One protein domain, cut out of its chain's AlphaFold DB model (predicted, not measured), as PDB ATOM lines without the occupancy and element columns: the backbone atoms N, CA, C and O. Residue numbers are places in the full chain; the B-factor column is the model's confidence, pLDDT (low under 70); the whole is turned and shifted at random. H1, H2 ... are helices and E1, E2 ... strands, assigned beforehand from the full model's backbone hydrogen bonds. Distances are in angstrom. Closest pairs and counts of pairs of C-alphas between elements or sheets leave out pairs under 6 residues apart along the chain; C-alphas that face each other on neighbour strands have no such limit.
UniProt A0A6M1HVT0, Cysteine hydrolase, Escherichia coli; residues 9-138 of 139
ATOM      1  N   ARG A   9      86.129   1.840   3.699       76.94
ATOM      2  CA  ARG A   9      87.211   1.430   2.782       76.94
ATOM      3  C   ARG A   9      86.718   0.456   1.711       76.94
ATOM      4  O   ARG A   9      87.084   0.596   0.549       76.94
ATOM      5  N   GLU A  10      85.893  -0.505   2.107       75.12
ATOM      6  CA  GLU A  10      85.302  -1.484   1.189       75.12
ATOM      7  C   GLU A  10      84.372  -0.809   0.188       75.12
ATOM      8  O   GLU A  10      84.466  -1.079  -1.004       75.12
ATOM      9  N   GLN A  11      83.549   0.136   0.650       80.19
ATOM     10  CA  GLN A  11      82.664   0.896  -0.223       80.19
ATOM     11  C   GLN A  11      83.456   1.713  -1.255       80.19
ATOM     12  O   GLN A  11      83.139   1.664  -2.438       80.19
ATOM     13  N   VAL A  12      84.522   2.405  -0.831       78.81
ATOM     14  CA  VAL A  12      85.404   3.176  -1.728       78.81
ATOM     15  C   VAL A  12      85.963   2.294  -2.848       78.81
ATOM     16  O   VAL A  12      85.972   2.712  -4.007       78.81
ATOM     17  N   ALA A  13      86.414   1.082  -2.506       77.44
ATOM     18  CA  ALA A  13      86.964   0.135  -3.470       77.44
ATOM     19  C   ALA A  13      85.880  -0.445  -4.392       77.44
ATOM     20  O   ALA A  13      86.033  -0.415  -5.609       77.44
ATOM     21  N   ALA A  14      84.772  -0.926  -3.824       76.25
ATOM     22  CA  ALA A  14      83.707  -1.599  -4.563       76.25
ATOM     23  C   ALA A  14      83.024  -0.690  -5.598       76.25
ATOM     24  O   ALA A  14      82.605  -1.165  -6.650       76.25
ATOM     25  N   THR A  15      82.923   0.617  -5.329       83.50
ATOM     26  CA  THR A  15      82.226   1.563  -6.214       83.50
ATOM     27  C   THR A  15      83.156   2.343  -7.144       83.50
ATOM     28  O   THR A  15      82.694   3.284  -7.787       83.50
ATOM     29  N   HIS A  16      84.458   2.025  -7.184       91.06
ATOM     30  CA  HIS A  16      85.472   2.828  -7.888       91.06
ATOM     31  C   HIS A  16      85.370   4.327  -7.551       91.06
ATOM     32  O   HIS A  16      85.506   5.191  -8.421       91.06
ATOM     33  N   LEU A  17      85.084   4.641  -6.280       92.50
ATOM     34  CA  LEU A  17      84.629   5.971  -5.872       92.50
ATOM     35  C   LEU A  17      85.590   7.070  -6.320       92.50
ATOM     36  O   LEU A  17      85.147   8.049  -6.903       92.50
ATOM     37  N   LEU A  18      86.890   6.893  -6.069       94.12
ATOM     38  CA  LEU A  18      87.916   7.902  -6.351       94.12
ATOM     39  C   LEU A  18      87.960   8.269  -7.838       94.12
ATOM     40  O   LEU A  18      87.965   9.448  -8.178       94.12
ATOM     41  N   ALA A  19      87.918   7.270  -8.724       95.75
ATOM     42  CA  ALA A  19      87.901   7.503 -10.165       95.75
ATOM     43  C   ALA A  19      86.644   8.284 -10.583       95.75
ATOM     44  O   ALA A  19      86.741   9.272 -11.311       95.75
ATOM     45  N   ASN A  20      85.480   7.889 -10.062       96.44
ATOM     46  CA  ASN A  20      84.202   8.505 -10.405       96.44
ATOM     47  C   ASN A  20      84.084   9.947  -9.888       96.44
ATOM     48  O   ASN A  20      83.683  10.830 -10.644       96.44
ATOM     49  N   VAL A  21      84.472  10.218  -8.634       97.12
ATOM     50  CA  VAL A  21      84.413  11.582  -8.075       97.12
ATOM     51  C   VAL A  21      85.425  12.511  -8.737       97.12
ATOM     52  O   VAL A  21      85.098  13.666  -8.990       97.12
ATOM     53  N   ASN A  22      86.615  12.017  -9.096       98.06
ATOM     54  CA  ASN A  22      87.596  12.812  -9.836       98.06
ATOM     55  C   ASN A  22      87.095  13.154 -11.247       98.06
ATOM     56  O   ASN A  22      87.243  14.293 -11.686       98.06
ATOM     57  N   ALA A  23      86.469  12.201 -11.947       97.94
ATOM     58  CA  ALA A  23      85.874  12.448 -13.261       97.94
ATOM     59  C   ALA A  23      84.714  13.458 -13.185       97.94
ATOM     60  O   ALA A  23      84.639  14.381 -14.000       97.94
ATOM     61  N   ALA A  24      83.844  13.328 -12.178       97.81
ATOM     62  CA  ALA A  24      82.752  14.267 -11.938       97.81
ATOM     63  C   ALA A  24      83.267  15.677 -11.602       97.81
ATOM     64  O   ALA A  24      82.773  16.655 -12.162       97.81
ATOM     65  N   ALA A  25      84.290  15.789 -10.747       98.31
ATOM     66  CA  ALA A  25      84.917  17.062 -10.404       98.31
ATOM     67  C   ALA A  25      85.545  17.732 -11.635       98.31
ATOM     68  O   ALA A  25      85.270  18.900 -11.905       98.31
ATOM     69  N   ALA A  26      86.306  16.987 -12.443       98.25
ATOM     70  CA  ALA A  26      86.888  17.508 -13.680       98.25
ATOM     71  C   ALA A  26      85.810  18.025 -14.651       98.25
ATOM     72  O   ALA A  26      85.933  19.121 -15.204       98.25
ATOM     73  N   TYR A  27      84.715  17.277 -14.816       98.12
ATOM     74  CA  TYR A  27      83.579  17.706 -15.632       98.12
ATOM     75  C   TYR A  27      82.923  18.986 -15.089       98.12
ATOM     76  O   TYR A  27      82.646  19.919 -15.851       98.12
ATOM     77  N   ALA A  28      82.697  19.048 -13.775       98.25
ATOM     78  CA  ALA A  28      82.102  20.197 -13.104       98.25
ATOM     79  C   ALA A  28      82.939  21.469 -13.312       98.25
ATOM     80  O   ALA A  28      82.387  22.497 -13.711       98.25
ATOM     81  N   ARG A  29      84.268  21.383 -13.165       97.94
ATOM     82  CA  ARG A  29      85.189  22.514 -13.376       97.94
ATOM     83  C   ARG A  29      85.101  23.079 -14.791       97.94
ATOM     84  O   ARG A  29      84.926  24.286 -14.953       97.94
ATOM     85  N   VAL A  30      85.104  22.224 -15.821       97.94
ATOM     86  CA  VAL A  30      84.937  22.648 -17.231       97.94
ATOM     87  C   VAL A  30      83.613  23.392 -17.447       97.94
ATOM     88  O   VAL A  30      83.534  24.331 -18.241       97.94
ATOM     89  N   ARG A  31      82.561  22.999 -16.724       97.81
ATOM     90  CA  ARG A  31      81.230  23.622 -16.772       97.81
ATOM     91  C   ARG A  31      81.059  24.795 -15.805       97.81
ATOM     92  O   ARG A  31      79.972  25.366 -15.768       97.81
ATOM     93  N   LYS A  32      82.104  25.177 -15.062       96.75
ATOM     94  CA  LYS A  32      82.062  26.212 -14.013       96.75
ATOM     95  C   LYS A  32      81.030  25.911 -12.916       96.75
ATOM     96  O   LYS A  32      80.461  26.825 -12.325       96.75
ATOM     97  N   ILE A  33      80.782  24.630 -12.657       98.12
ATOM     98  CA  ILE A  33      80.001  24.166 -11.512       98.12
ATOM     99  C   ILE A  33      80.961  24.096 -10.315       98.12
ATOM    100  O   ILE A  33      82.005  23.450 -10.437       98.12
ATOM    101  N   PRO A  34      80.649  24.738  -9.173       98.38
ATOM    102  CA  PRO A  34      81.505  24.677  -7.992       98.38
ATOM    103  C   PRO A  34      81.727  23.237  -7.518       98.38
ATOM    104  O   PRO A  34      80.768  22.490  -7.319       98.38
ATOM    105  N   VAL A  35      82.988  22.866  -7.297       98.56
ATOM    106  CA  VAL A  35      83.370  21.588  -6.685       98.56
ATOM    107  C   VAL A  35      83.598  21.815  -5.196       98.56
ATOM    108  O   VAL A  35      84.348  22.709  -4.805       98.56
ATOM    109  N   ILE A  36      82.933  21.012  -4.365       98.62
ATOM    110  CA  ILE A  36      82.978  21.135  -2.908       98.62
ATOM    111  C   ILE A  36      83.383  19.792  -2.309       98.62
ATOM    112  O   ILE A  36      82.637  18.816  -2.389       98.62
ATOM    113  N   TRP A  37      84.544  19.751  -1.665       98.12
ATOM    114  CA  TRP A  37      85.004  18.597  -0.907       98.12
ATOM    115  C   TRP A  37      84.653  18.777   0.563       98.12
ATOM    116  O   TRP A  37      85.023  19.774   1.184       98.12
ATOM    117  N   VAL A  38      83.976  17.783   1.143       97.75
ATOM    118  CA  VAL A  38      83.594  17.809   2.559       97.75
ATOM    119  C   VAL A  38      84.184  16.618   3.301       97.75
ATOM    120  O   VAL A  38      83.979  15.470   2.904       97.75
ATOM    121  N   ARG A  39      84.891  16.876   4.405       95.56
ATOM    122  CA  ARG A  39      85.379  15.832   5.322       95.56
ATOM    123  C   ARG A  39      84.810  16.022   6.715       95.56
ATOM    124  O   ARG A  39      84.559  17.142   7.141       95.56
ATOM    125  N   VAL A  40      84.623  14.918   7.434       95.19
ATOM    126  CA  VAL A  40      84.341  14.968   8.872       95.19
ATOM    127  C   VAL A  40      85.647  15.065   9.646       95.19
ATOM    128  O   VAL A  40      86.574  14.306   9.368       95.19
ATOM    129  N   GLY A  41      85.694  15.969  10.615       94.69
ATOM    130  CA  GLY A  41      86.827  16.143  11.507       94.69
ATOM    131  C   GLY A  41      86.429  16.924  12.753       94.69
ATOM    132  O   GLY A  41      85.439  17.648  12.738       94.69
ATOM    133  N   PHE A  42      87.196  16.725  13.817       95.19
ATOM    134  CA  PHE A  42      87.038  17.366  15.117       95.19
ATOM    135  C   PHE A  42      88.349  18.033  15.524       95.19
ATOM    136  O   PHE A  42      89.431  17.560  15.149       95.19
ATOM    137  N   ALA A  43      88.260  19.085  16.331       94.44
ATOM    138  CA  ALA A  43      89.400  19.658  17.026       94.44
ATOM    139  C   ALA A  43      90.204  18.558  17.738       94.44
ATOM    140  O   ALA A  43      89.661  17.544  18.184       94.44
ATOM    141  N   ASP A  44      91.523  18.732  17.844       92.94
ATOM    142  CA  ASP A  44      92.403  17.668  18.345       92.94
ATOM    143  C   ASP A  44      92.130  17.296  19.820       92.94
ATOM    144  O   ASP A  44      92.466  16.186  20.246       92.94
ATOM    145  N   ASP A  45      91.495  18.197  20.577       93.88
ATOM    146  CA  ASP A  45      90.999  18.018  21.949       93.88
ATOM    147  C   ASP A  45      89.520  17.563  22.024       93.88
ATOM    148  O   ASP A  45      89.018  17.248  23.107       93.88
ATOM    149  N   TYR A  46      88.840  17.456  20.878       94.31
ATOM    150  CA  TYR A  46      87.439  17.067  20.711       94.31
ATOM    151  C   TYR A  46      86.422  17.957  21.440       94.31
ATOM    152  O   TYR A  46      85.368  17.455  21.842       94.31
ATOM    153  N   HIS A  47      86.701  19.246  21.655       93.06
ATOM    154  CA  HIS A  47      85.719  20.143  22.289       93.06
ATOM    155  C   HIS A  47      84.473  20.388  21.415       93.06
ATOM    156  O   HIS A  47      83.416  20.743  21.930       93.06
ATOM    157  N   ASP A  48      84.588  20.173  20.105       93.19
ATOM    158  CA  ASP A  48      83.551  20.357  19.087       93.19
ATOM    159  C   ASP A  48      82.776  19.068  18.750       93.19
ATOM    160  O   ASP A  48      81.928  19.055  17.853       93.19
ATOM    161  N   ILE A  49      83.036  17.971  19.473       92.75
ATOM    162  CA  ILE A  49      82.311  16.713  19.289       92.75
ATOM    163  C   ILE A  49      80.897  16.813  19.885       92.75
ATOM    164  O   ILE A  49      80.741  17.263  21.023       92.75
ATOM    165  N   PRO A  50      79.842  16.347  19.187       91.19
ATOM    166  CA  PRO A  50      78.504  16.308  19.767       91.19
ATOM    167  C   PRO A  50      78.481  15.413  21.025       91.19
ATOM    168  O   PRO A  50      78.670  14.198  20.900       91.19
ATOM    169  N   PRO A  51      78.223  15.962  22.232       88.56
ATOM    170  CA  PRO A  51      78.563  15.311  23.505       88.56
ATOM    171  C   PRO A  51      77.800  14.007  23.756       88.56
ATOM    172  O   PRO A  51      78.300  13.101  24.424       88.56
ATOM    173  N   HIS A  52      76.603  13.878  23.188       91.62
ATOM    174  CA  HIS A  52      75.743  12.706  23.348       91.62
ATOM    175  C   HIS A  52      75.692  11.813  22.106       91.62
ATOM    176  O   HIS A  52      74.869  10.906  22.063       91.62
ATOM    177  N   SER A  53      76.547  12.032  21.096       92.50
ATOM    178  CA  SER A  53      76.581  11.179  19.902       92.50
ATOM    179  C   SER A  53      77.282   9.853  20.202       92.50
ATOM    180  O   SER A  53      78.504   9.852  20.385       92.50
ATOM    181  N   PRO A  54      76.579   8.703  20.188       90.44
ATOM    182  CA  PRO A  54      77.227   7.410  20.400       90.44
ATOM    183  C   PRO A  54      78.245   7.109  19.293       90.44
ATOM    184  O   PRO A  54      79.329   6.593  19.563       90.44
ATOM    185  N   LEU A  55      77.923   7.511  18.056       89.06
ATOM    186  CA  LEU A  55      78.781   7.350  16.883       89.06
ATOM    187  C   LEU A  55      80.126   8.060  17.067       89.06
ATOM    188  O   LEU A  55      81.179   7.453  16.882       89.06
ATOM    189  N   PHE A  56      80.106   9.347  17.425       91.69
ATOM    190  CA  PHE A  56      81.333  10.139  17.504       91.69
ATOM    191  C   PHE A  56      82.095   9.903  18.809       91.69
ATOM    192  O   PHE A  56      83.325   9.843  18.785       91.69
ATOM    193  N   ASN A  57      81.403   9.649  19.924       89.25
ATOM    194  CA  ASN A  57      82.058   9.314  21.189       89.25
ATOM    195  C   ASN A  57      82.903   8.036  21.087       89.25
ATOM    196  O   ASN A  57      84.006   7.991  21.631       89.25
ATOM    197  N   HIS A  58      82.449   7.029  20.335       87.88
ATOM    198  CA  HIS A  58      83.270   5.850  20.057       87.88
ATOM    199  C   HIS A  58      84.543   6.198  19.257       87.88
ATOM    200  O   HIS A  58      85.633   5.721  19.571       87.88
ATOM    201  N   LEU A  59      84.442   7.083  18.259       85.38
ATOM    202  CA  LEU A  59      85.592   7.512  17.449       85.38
ATOM    203  C   LEU A  59      86.620   8.323  18.255       85.38
ATOM    204  O   LEU A  59      87.826   8.146  18.053       85.38
ATOM    205  N   LYS A  60      86.162   9.135  19.216       87.69
ATOM    206  CA  LYS A  60      87.024   9.840  20.178       87.69
ATOM    207  C   LYS A  60      87.887   8.873  20.989       87.69
ATOM    208  O   LYS A  60      89.090   9.095  21.116       87.69
ATOM    209  N   GLN A  61      87.313   7.770  21.480       87.56
ATOM    210  CA  GLN A  61      88.037   6.764  22.278       87.56
ATOM    211  C   GLN A  61      89.216   6.133  21.519       87.56
ATOM    212  O   GLN A  61      90.226   5.784  22.127       87.56
ATOM    213  N   ILE A  62      89.119   6.017  20.190       88.00
ATOM    214  CA  ILE A  62      90.174   5.441  19.339       88.00
ATOM    215  C   ILE A  62      91.087   6.493  18.685       88.00
ATOM    216  O   ILE A  62      91.936   6.148  17.853       88.00
ATOM    217  N   GLY A  63      90.925   7.772  19.039       88.44
ATOM    218  CA  GLY A  63      91.754   8.862  18.531       88.44
ATOM    219  C   GLY A  63      91.506   9.224  17.058       88.44
ATOM    220  O   GLY A  63      92.429   9.730  16.408       88.44
ATOM    221  N   ALA A  64      90.334   8.887  16.506       91.25
ATOM    222  CA  ALA A  64      90.011   9.062  15.090       91.25
ATOM    223  C   ALA A  64      89.420  10.442  14.775       91.25
ATOM    224  O   ALA A  64      88.837  11.089  15.633       91.25
ATOM    225  N   LEU A  65      89.542  10.860  13.509       91.38
ATOM    226  CA  LEU A  65      88.965  12.107  12.981       91.38
ATOM    227  C   LEU A  65      89.459  13.404  13.650       91.38
ATOM    228  O   LEU A  65      88.821  14.438  13.512       91.38
ATOM    229  N   ARG A  66      90.616  13.382  14.318       94.19
ATOM    230  CA  ARG A  66      91.332  14.614  14.690       94.19
ATOM    231  C   ARG A  66      91.756  15.356  13.431       94.19
ATOM    232  O   ARG A  66      92.412  14.736  12.590       94.19
ATOM    233  N   LEU A  67      91.413  16.635  13.307       91.25
ATOM    234  CA  LEU A  67      91.627  17.436  12.099       91.25
ATOM    235  C   LEU A  67      93.086  17.445  11.636       91.25
ATOM    236  O   LEU A  67      93.355  17.221  10.454       91.25
ATOM    237  N   ASN A  68      94.031  17.584  12.570       90.19
ATOM    238  CA  ASN A  68      95.464  17.553  12.249       90.19
ATOM    239  C   ASN A  68      96.046  16.129  12.268       90.19
ATOM    240  O   ASN A  68      97.231  15.902  12.012       90.19
ATOM    241  N   GLY A  69      95.214  15.135  12.571       89.44
ATOM    242  CA  GLY A  69      95.589  13.737  12.633       89.44
ATOM    243  C   GLY A  69      95.706  13.086  11.250       89.44
ATOM    244  O   GLY A  69      94.978  13.410  10.309       89.44
ATOM    245  N   PRO A  70      96.552  12.049  11.112       86.69
ATOM    246  CA  PRO A  70      96.736  11.337   9.846       86.69
ATOM    247  C   PRO A  70      95.471  10.623   9.347       86.69
ATOM    248  O   PRO A  70      95.416  10.240   8.181       86.69
ATOM    249  N   GLY A  71      94.486  10.396  10.220       84.94
ATOM    250  CA  GLY A  71      93.210   9.774   9.874       84.94
ATOM    251  C   GLY A  71      92.153  10.728   9.322       84.94
ATOM    252  O   GLY A  71      91.112  10.240   8.903       84.94
ATOM    253  N   CYS A  72      92.411  12.039   9.318       89.88
ATOM    254  CA  CYS A  72      91.510  13.054   8.766       89.88
ATOM    255  C   CYS A  72      92.058  13.703   7.481       89.88
ATOM    256  O   CYS A  72      91.403  14.550   6.873       89.88
ATOM    257  N   ARG A  73      93.266  13.326   7.042       90.94
ATOM    258  CA  ARG A  73      93.852  13.834   5.795       90.94
ATOM    259  C   ARG A  73      93.047  13.377   4.580       90.94
ATOM    260  O   ARG A  73      92.569  12.244   4.544       90.94
ATOM    261  N   TRP A  74      92.949  14.258   3.588       92.44
ATOM    262  CA  TRP A  74      92.439  13.905   2.269       92.44
ATOM    263  C   TRP A  74      93.266  12.773   1.661       92.44
ATOM    264  O   TRP A  74      94.465  12.644   1.929       92.44
ATOM    265  N   MET A  75      92.608  11.935   0.866       90.75
ATOM    266  CA  MET A  75      93.288  10.885   0.120       90.75
ATOM    267  C   MET A  75      94.125  11.528  -0.996       90.75
ATOM    268  O   MET A  75      93.562  12.334  -1.737       90.75
ATOM    269  N   PRO A  76      95.426  11.207  -1.129       91.75
ATOM    270  CA  PRO A  76      96.283  11.758  -2.186       91.75
ATOM    271  C   PRO A  76      95.748  11.548  -3.608       91.75
ATOM    272  O   PRO A  76      96.088  12.293  -4.516       91.75
ATOM    273  N   GLU A  77      94.915  10.528  -3.798       94.56
ATOM    274  CA  GLU A  77      94.279  10.181  -5.063       94.56
ATOM    275  C   GLU A  77      93.094  11.094  -5.418       94.56
ATOM    276  O   GLU A  77      92.568  10.987  -6.521       94.56
ATOM    277  N   LEU A  78      92.636  11.971  -4.515       95.44
ATOM    278  CA  LEU A  78      91.637  12.990  -4.843       95.44
ATOM    279  C   LEU A  78      92.314  14.143  -5.580       95.44
ATOM    280  O   LEU A  78      93.198  14.806  -5.043       95.44
ATOM    281  N   HIS A  79      91.869  14.410  -6.804       96.00
ATOM    282  CA  HIS A  79      92.437  15.453  -7.655       96.00
ATOM    283  C   HIS A  79      91.844  16.824  -7.298       96.00
ATOM    284  O   HIS A  79      91.073  17.397  -8.074       96.00
ATOM    285  N   GLN A  80      92.151  17.309  -6.094       96.81
ATOM    286  CA  GLN A  80      91.743  18.633  -5.619       96.81
ATOM    287  C   GLN A  80      92.494  19.729  -6.387       96.81
ATOM    288  O   GLN A  80      93.687  19.601  -6.650       96.81
ATOM    289  N   GLU A  81      91.797  20.808  -6.724       97.19
ATOM    290  CA  GLU A  81      92.368  22.005  -7.349       97.19
ATOM    291  C   GLU A  81      92.216  23.224  -6.432       97.19
ATOM    292  O   GLU A  81      91.326  23.267  -5.587       97.19
ATOM    293  N   GLU A  82      93.052  24.248  -6.624       96.25
ATOM    294  CA  GLU A  82      93.009  25.494  -5.834       96.25
ATOM    295  C   GLU A  82      91.674  26.245  -5.953       96.25
ATOM    296  O   GLU A  82      91.330  27.053  -5.094       96.25
ATOM    297  N   THR A  83      90.919  25.982  -7.023       95.81
ATOM    298  CA  THR A  83      89.594  26.568  -7.256       95.81
ATOM    299  C   THR A  83      88.465  25.815  -6.549       95.81
ATOM    300  O   THR A  83      87.341  26.318  -6.497       95.81
ATOM    301  N   ASP A  84      88.744  24.630  -5.998       98.19
ATOM    302  CA  ASP A  84      87.763  23.856  -5.251       98.19
ATOM    303  C   ASP A  84      87.545  24.432  -3.850       98.19
ATOM    304  O   ASP A  84      88.428  25.022  -3.226       98.19
ATOM    305  N   LEU A  85      86.364  24.173  -3.300       98.31
ATOM    306  CA  LEU A  85      86.024  24.549  -1.937       98.31
ATOM    307  C   LEU A  85      86.225  23.367  -0.999       98.31
ATOM    308  O   LEU A  85      85.771  22.256  -1.273       98.31
ATOM    309  N   LEU A  86      86.860  23.621   0.141       97.50
ATOM    310  CA  LEU A  86      87.091  22.626   1.182       97.50
ATOM    311  C   LEU A  86      86.273  22.992   2.417       97.50
ATOM    312  O   LEU A  86      86.436  24.073   2.977       97.50
ATOM    313  N   PHE A  87      85.409  22.079   2.854       97.75
ATOM    314  CA  PHE A  87      84.633  22.224   4.079       97.75
ATOM    315  C   PHE A  87      84.907  21.073   5.040       97.75
ATOM    316  O   PHE A  87      85.086  19.911   4.661       97.75
ATOM    317  N   GLU A  88      84.880  21.405   6.319       96.56
ATOM    318  CA  GLU A  88      84.961  20.452   7.415       96.56
ATOM    319  C   GLU A  88      83.611  20.417   8.115       96.56
ATOM    320  O   GLU A  88      82.937  21.437   8.220       96.56
ATOM    321  N   LYS A  89      83.169  19.238   8.544       95.44
ATOM    322  CA  LYS A  89      81.907  19.055   9.267       95.44
ATOM    323  C   LYS A  89      82.164  18.354  10.594       95.44
ATOM    324  O   LYS A  89      82.951  17.409  10.644       95.44
ATOM    325  N   THR A  90      81.422  18.735  11.627       94.69
ATOM    326  CA  THR A  90      81.500  18.130  12.971       94.69
ATOM    327  C   THR A  90      80.301  17.220  13.274       94.69
ATOM    328  O   THR A  90      80.069  16.811  14.410       94.69
ATOM    329  N   ALA A  91      79.514  16.853  12.254       93.44
ATOM    330  CA  ALA A  91      78.445  15.864  12.386       93.44
ATOM    331  C   ALA A  91      78.273  14.994  11.125       93.44
ATOM    332  O   ALA A  91      79.149  14.920  10.257       93.44
ATOM    333  N   VAL A  92      77.154  14.263  11.043       95.62
ATOM    334  CA  VAL A  92      76.879  13.324   9.943       95.62
ATOM    335  C   VAL A  92      76.600  14.069   8.637       95.62
ATOM    336  O   VAL A  92      77.272  13.796   7.642       95.62
ATOM    337  N   SER A  93      75.679  15.033   8.648       96.81
ATOM    338  CA  SER A  93      75.371  15.862   7.478       96.81
ATOM    339  C   SER A  93      76.512  16.820   7.130       96.81
ATOM    340  O   SER A  93      77.141  17.394   8.023       96.81
ATOM    341  N   ALA A  94      76.741  17.037   5.831       98.00
ATOM    342  CA  ALA A  94      77.719  17.989   5.308       98.00
ATOM    343  C   ALA A  94      77.502  19.434   5.776       98.00
ATOM    344  O   ALA A  94      78.458  20.203   5.802       98.00
ATOM    345  N   PHE A  95      76.281  19.797   6.172       97.88
ATOM    346  CA  PHE A  95      75.932  21.163   6.578       97.88
ATOM    347  C   PHE A  95      76.191  21.472   8.057       97.88
ATOM    348  O   PHE A  95      75.976  22.597   8.497       97.88
ATOM    349  N   SER A  96      76.572  20.477   8.858       95.31
ATOM    350  CA  SER A  96      76.660  20.630  10.313       95.31
ATOM    351  C   SER A  96      78.038  21.106  10.765       95.31
ATOM    352  O   SER A  96      79.052  20.501  10.414       95.31
ATOM    353  N   GLY A  97      78.058  22.144  11.605       93.62
ATOM    354  CA  GLY A  97      79.292  22.687  12.181       93.62
ATOM    355  C   GLY A  97      80.119  23.532  11.214       93.62
ATOM    356  O   GLY A  97      81.302  23.738  11.448       93.62
ATOM    357  N   ASN A  98      79.519  23.999  10.117       96.44
ATOM    358  CA  ASN A  98      80.170  24.852   9.131       96.44
ATOM    359  C   ASN A  98      79.166  25.792   8.450       96.44
ATOM    360  O   ASN A  98      77.972  25.774   8.744       96.44
ATOM    361  N   ASN A  99      79.661  26.594   7.507       97.69
ATOM    362  CA  ASN A  99      78.865  27.578   6.772       97.69
ATOM    363  C   ASN A  99      78.471  27.119   5.356       97.69
ATOM    364  O   ASN A  99      78.093  27.956   4.536       97.69
ATOM    365  N   LEU A 100      78.537  25.819   5.039       98.56
ATOM    366  CA  LEU A 100      78.280  25.314   3.683       98.56
ATOM    367  C   LEU A 100      76.868  25.664   3.197       98.56
ATOM    368  O   LEU A 100      76.694  26.142   2.079       98.56
ATOM    369  N   LEU A 101      75.853  25.482   4.045       97.50
ATOM    370  CA  LEU A 101      74.468  25.784   3.677       97.50
ATOM    371  C   LEU A 101      74.263  27.278   3.377       97.50
ATOM    372  O   LEU A 101      73.563  27.639   2.430       97.50
ATOM    373  N   ALA A 102      74.895  28.149   4.169       98.00
ATOM    374  CA  ALA A 102      74.865  29.590   3.950       98.00
ATOM    375  C   ALA A 102      75.592  29.969   2.651       98.00
ATOM    376  O   ALA A 102      75.058  30.741   1.856       98.00
ATOM    377  N   TRP A 103      76.758  29.364   2.401       98.44
ATOM    378  CA  TRP A 103      77.531  29.562   1.179       98.44
ATOM    379  C   TRP A 103      76.714  29.195  -0.066       98.44
ATOM    380  O   TRP A 103      76.593  30.016  -0.974       98.44
ATOM    381  N   LEU A 104      76.069  28.021  -0.079       98.50
ATOM    382  CA  LEU A 104      75.226  27.570  -1.196       98.50
ATOM    383  C   LEU A 104      74.094  28.562  -1.499       98.50
ATOM    384  O   LEU A 104      73.841  28.884  -2.660       98.50
ATOM    385  N   ARG A 105      73.438  29.092  -0.459       97.81
ATOM    386  CA  ARG A 105      72.370  30.095  -0.606       97.81
ATOM    387  C   ARG A 105      72.898  31.421  -1.142       97.81
ATOM    388  O   ARG A 105      72.310  31.981  -2.064       97.81
ATOM    389  N   GLN A 106      74.016  31.902  -0.603       98.19
ATOM    390  CA  GLN A 106      74.653  33.140  -1.052       98.19
ATOM    391  C   GLN A 106      75.048  33.072  -2.536       98.19
ATOM    392  O   GLN A 106      74.914  34.063  -3.252       98.19
ATOM    393  N   HIS A 107      75.456  31.893  -3.011       97.81
ATOM    394  CA  HIS A 107      75.848  31.647  -4.401       97.81
ATOM    395  C   HIS A 107      74.683  31.195  -5.294       97.81
ATOM    396  O   HIS A 107      74.898  30.838  -6.450       97.81
ATOM    397  N   ARG A 108      73.440  31.248  -4.788       97.50
ATOM    398  CA  ARG A 108      72.211  30.910  -5.528       97.50
ATOM    399  C   ARG A 108      72.229  29.493  -6.121       97.50
ATOM    400  O   ARG A 108      71.620  29.232  -7.163       97.50
ATOM    401  N   CYS A 109      72.910  28.566  -5.450       98.19
ATOM    402  CA  CYS A 109      72.834  27.150  -5.781       98.19
ATOM    403  C   CYS A 109      71.409  26.646  -5.513       98.19
ATOM    404  O   CYS A 109      70.787  27.024  -4.524       98.19
ATOM    405  N   HIS A 110      70.901  25.784  -6.391       97.62
ATOM    406  CA  HIS A 110      69.546  25.225  -6.295       97.62
ATOM    407  C   HIS A 110      69.506  23.710  -6.530       97.62
ATOM    408  O   HIS A 110      68.541  23.066  -6.134       97.62
ATOM    409  N   HIS A 111      70.558  23.127  -7.116       98.62
ATOM    410  CA  HIS A 111      70.699  21.688  -7.338       98.62
ATOM    411  C   HIS A 111      72.057  21.216  -6.821       98.62
ATOM    412  O   HIS A 111      73.084  21.808  -7.153       98.62
ATOM    413  N   LEU A 112      72.050  20.178  -5.986       98.62
ATOM    414  CA  LEU A 112      73.244  19.538  -5.447       98.62
ATOM    415  C   LEU A 112      73.421  18.143  -6.057       98.62
ATOM    416  O   LEU A 112      72.502  17.322  -6.024       98.62
ATOM    417  N   LEU A 113      74.622  17.878  -6.570       98.31
ATOM    418  CA  LEU A 113      75.071  16.551  -6.987       98.31
ATOM    419  C   LEU A 113      75.937  15.983  -5.861       98.31
ATOM    420  O   LEU A 113      77.001  16.528  -5.565       98.31
ATOM    421  N   LEU A 114      75.467  14.935  -5.191       98.19
ATOM    422  CA  LEU A 114      76.123  14.368  -4.019       98.19
ATOM    423  C   LEU A 114      76.814  13.059  -4.383       98.19
ATOM    424  O   LEU A 114      76.171  12.111  -4.805       98.19
ATOM    425  N   ALA A 115      78.116  12.975  -4.134       96.62
ATOM    426  CA  ALA A 115      78.876  11.739  -4.262       96.62
ATOM    427  C   ALA A 115      79.867  11.622  -3.103       96.62
ATOM    428  O   ALA A 115      80.426  12.618  -2.644       96.62
ATOM    429  N   GLY A 116      80.089  10.405  -2.614       95.00
ATOM    430  CA  GLY A 116      81.011  10.162  -1.508       95.00
ATOM    431  C   GLY A 116      80.566   9.021  -0.606       95.00
ATOM    432  O   GLY A 116      79.752   8.182  -0.987       95.00
ATOM    433  N   VAL A 117      81.126   8.988   0.603       94.12
ATOM    434  CA  VAL A 117      80.900   7.917   1.579       94.12
ATOM    435  C   VAL A 117      80.753   8.443   3.012       94.12
ATOM    436  O   VAL A 117      81.294   9.490   3.359       94.12
ATOM    437  N   SER A 118      80.054   7.719   3.889       93.31
ATOM    438  CA  SER A 118      79.245   6.526   3.573       93.31
ATOM    439  C   SER A 118      77.875   6.904   3.011       93.31
ATOM    440  O   SER A 118      77.304   7.930   3.391       93.31
ATOM    441  N   THR A 119      77.333   6.051   2.136       91.62
ATOM    442  CA  THR A 119      75.997   6.262   1.550       91.62
ATOM    443  C   THR A 119      74.900   6.391   2.613       91.62
ATOM    444  O   THR A 119      74.259   7.439   2.633       91.62
ATOM    445  N   PRO A 120      74.709   5.426   3.540       93.12
ATOM    446  CA  PRO A 120      73.575   5.462   4.472       93.12
ATOM    447  C   PRO A 120      73.727   6.472   5.618       93.12
ATOM    448  O   PRO A 120      72.777   6.713   6.351       93.12
ATOM    449  N   LEU A 121      74.919   7.047   5.828       94.00
ATOM    450  CA  LEU A 121      75.114   8.059   6.869       94.00
ATOM    451  C   LEU A 121      75.297   9.434   6.246       94.00
ATOM    452  O   LEU A 121      74.383  10.252   6.285       94.00
ATOM    453  N   ALA A 122      76.474   9.710   5.688       96.25
ATOM    454  CA  ALA A 122      76.841  11.062   5.285       96.25
ATOM    455  C   ALA A 122      76.042  11.536   4.066       96.25
ATOM    456  O   ALA A 122      75.490  12.638   4.101       96.25
ATOM    457  N   ILE A 123      75.959  10.715   3.015       97.69
ATOM    458  CA  ILE A 123      75.280  11.101   1.772       97.69
ATOM    459  C   ILE A 123      73.773  11.186   1.992       97.69
ATOM    460  O   ILE A 123      73.192  12.231   1.721       97.69
ATOM    461  N   GLU A 124      73.152  10.153   2.567       97.81
ATOM    462  CA  GLU A 124      71.709  10.149   2.825       97.81
ATOM    463  C   GLU A 124      71.279  11.281   3.775       97.81
ATOM    464  O   GLU A 124      70.327  12.002   3.474       97.81
ATOM    465  N   SER A 125      71.998  11.504   4.885       98.06
ATOM    466  CA  SER A 125      71.657  12.597   5.816       98.06
ATOM    467  C   SER A 125      71.783  13.968   5.154       98.06
ATOM    468  O   SER A 125      70.955  14.847   5.384       98.06
ATOM    469  N   THR A 126      72.809  14.153   4.316       98.62
ATOM    470  CA  THR A 126      73.002  15.403   3.570       98.62
ATOM    471  C   THR A 126      71.906  15.586   2.524       98.62
ATOM    472  O   THR A 126      71.369  16.682   2.409       98.62
ATOM    473  N   ALA A 127      71.525  14.525   1.808       98.69
ATOM    474  CA  ALA A 127      70.454  14.555   0.817       98.69
ATOM    475  C   ALA A 127      69.109  14.947   1.441       98.69
ATOM    476  O   ALA A 127      68.435  15.836   0.925       98.69
ATOM    477  N   ARG A 128      68.750  14.346   2.584       98.44
ATOM    478  CA  ARG A 128      67.521  14.680   3.323       98.44
ATOM    479  C   ARG A 128      67.526  16.132   3.792       98.44
ATOM    480  O   ARG A 128      66.582  16.862   3.521       98.44
ATOM    481  N   GLN A 129      68.620  16.591   4.401       98.44
ATOM    482  CA  GLN A 129      68.699  17.980   4.853       98.44
ATOM    483  C   GLN A 129      68.723  18.985   3.686       98.44
ATOM    484  O   GLN A 129      68.190  20.083   3.815       98.44
ATOM    485  N   ALA A 130      69.324  18.631   2.547       98.56
ATOM    486  CA  ALA A 130      69.302  19.455   1.341       98.56
ATOM    487  C   ALA A 130      67.887  19.556   0.755       98.56
ATOM    488  O   ALA A 130      67.452  20.653   0.411       98.56
ATOM    489  N   HIS A 131      67.161  18.436   0.699       98.44
ATOM    490  CA  HIS A 131      65.754  18.407   0.311       98.44
ATOM    491  C   HIS A 131      64.914  19.336   1.200       98.44
ATOM    492  O   HIS A 131      64.260  20.241   0.684       98.44
ATOM    493  N   ASP A 132      65.015  19.190   2.525       98.31
ATOM    494  CA  ASP A 132      64.283  20.025   3.489       98.31
ATOM    495  C   ASP A 132      64.661  21.511   3.379       98.31
ATOM    496  O   ASP A 132      63.843  22.402   3.610       98.31
ATOM    497  N   ALA A 133      65.907  21.803   3.001       97.75
ATOM    498  CA  ALA A 133      66.388  23.161   2.780       97.75
ATOM    499  C   ALA A 133      65.983  23.759   1.416       97.75
ATOM    500  O   ALA A 133      66.323  24.920   1.163       97.75
ATOM    501  N   GLY A 134      65.265  23.006   0.573       97.88
ATOM    502  CA  GLY A 134      64.705  23.455  -0.704       97.88
ATOM    503  C   GLY A 134      65.587  23.217  -1.933       97.88
ATOM    504  O   GLY A 134      65.319  23.794  -2.985       97.88
ATOM    505  N   PHE A 135      66.639  22.401  -1.829       98.69
ATOM    506  CA  PHE A 135      67.486  22.056  -2.972       98.69
ATOM    507  C   PHE A 135      66.925  20.858  -3.743       98.69
ATOM    508  O   PHE A 135      66.427  19.893  -3.163       98.69
ATOM    509  N   GLN A 136      67.096  20.870  -5.064       98.75
ATOM    510  CA  GLN A 136      67.074  19.645  -5.856       98.75
ATOM    511  C   GLN A 136      68.314  18.815  -5.514       98.75
ATOM    512  O   GLN A 136      69.394  19.368  -5.285       98.75
ATOM    513  N   VAL A 137      68.174  17.491  -5.480       98.56
ATOM    514  CA  VAL A 137      69.260  16.584  -5.092       98.56
ATOM    515  C   VAL A 137      69.353  15.430  -6.082       98.56
ATOM    516  O   VAL A 137      68.355  14.775  -6.373       98.56
ATOM    517  N   THR A 138      70.565  15.165  -6.561       98.31
ATOM    518  CA  THR A 138      70.932  13.935  -7.272       98.31
ATOM    519  C   THR A 138      72.052  13.253  -6.499       98.31
ATOM    520  O   THR A 138      72.964  13.933  -6.027       98.31
TER     521      THR A 138
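Overview. This is residues 9 to 138 of the 139 residues of the protein "Cysteine hydrolase" of Escherichia coli (UniProt A0A6M1HVT0). A parallel strand pair, E1 and E2, runs near the middle, and a second, shorter pair, E3 and E4, stands to one side with H5 packed over it. H2's far end and H3 lie at opposite ends of the longest axis, H3 being set between two long loop stretches. The 130 printed residues hold, in order, H1 H2 E1 H3 E2 H4 E3 H5 E4, a mixed class with two parallel two-stranded sheets. The whole is compact, with a radius of gyration of the C-alphas of 14.9 A and spans of 43 by 31 by 27 A.

Along the chain. H1 is residues 9 to 14, 8.7 A, from C-alpha 9 at (87.211, 1.430, 2.782). H2 is 17 to 30, 20.2 A; E1 36 to 40, 13.4 A; H3 54 to 61, 11.0 A; E2 85 to 89, 13.1 A; H4 100 to 106, 9.8 A. E3 is 111 to 113, 6.8 A; H5 119 to 132, 18.2 A; E4 136 to 138, 7.0 A, to C-alpha 138 at (70.932, 13.935, -7.272).

Arrangement. H1 and H2 are close but not clearly touching, about perpendicular at 76 degrees, closest at C-alphas of Val 12 and Leu 18, 7.1 A. E1 and E2 are parallel at 24 degrees, with N 37 and O 85 within hydrogen-bond range at 2.8 A; E1, H3, E2 form a strand-helix-strand unit, parallel neighbour strands with a helix between in the chain. The closest C-alphas of E2 and H4, Phe 87 and Leu 100, are 7.1 A apart. E3 and E4 are parallel at 16 degrees, with N 112 and O 136 at 2.9 A; E3, H5, E4 is such a unit with a right-handed crossover. The closest C-alphas of H5 and E4, Ala 127 and Val 137, are 6.4 A apart. H4 and H5 are only just apart, at 8.5 A. Each O i to N i+4 pair is within hydrogen-bond range in H1, H2 and H4, but 3 of 4 in H3 and 8 of 10 in H5.

Size, cuts and confidence. The C-alphas farthest apart, Arg 31 and Gln 61, are 43.1 A apart. The printed part has no cut; the links E1 to H3 and H3 to E2 are long. Mean pLDDT of the printed part is 94.3, and no printed residue is under 70.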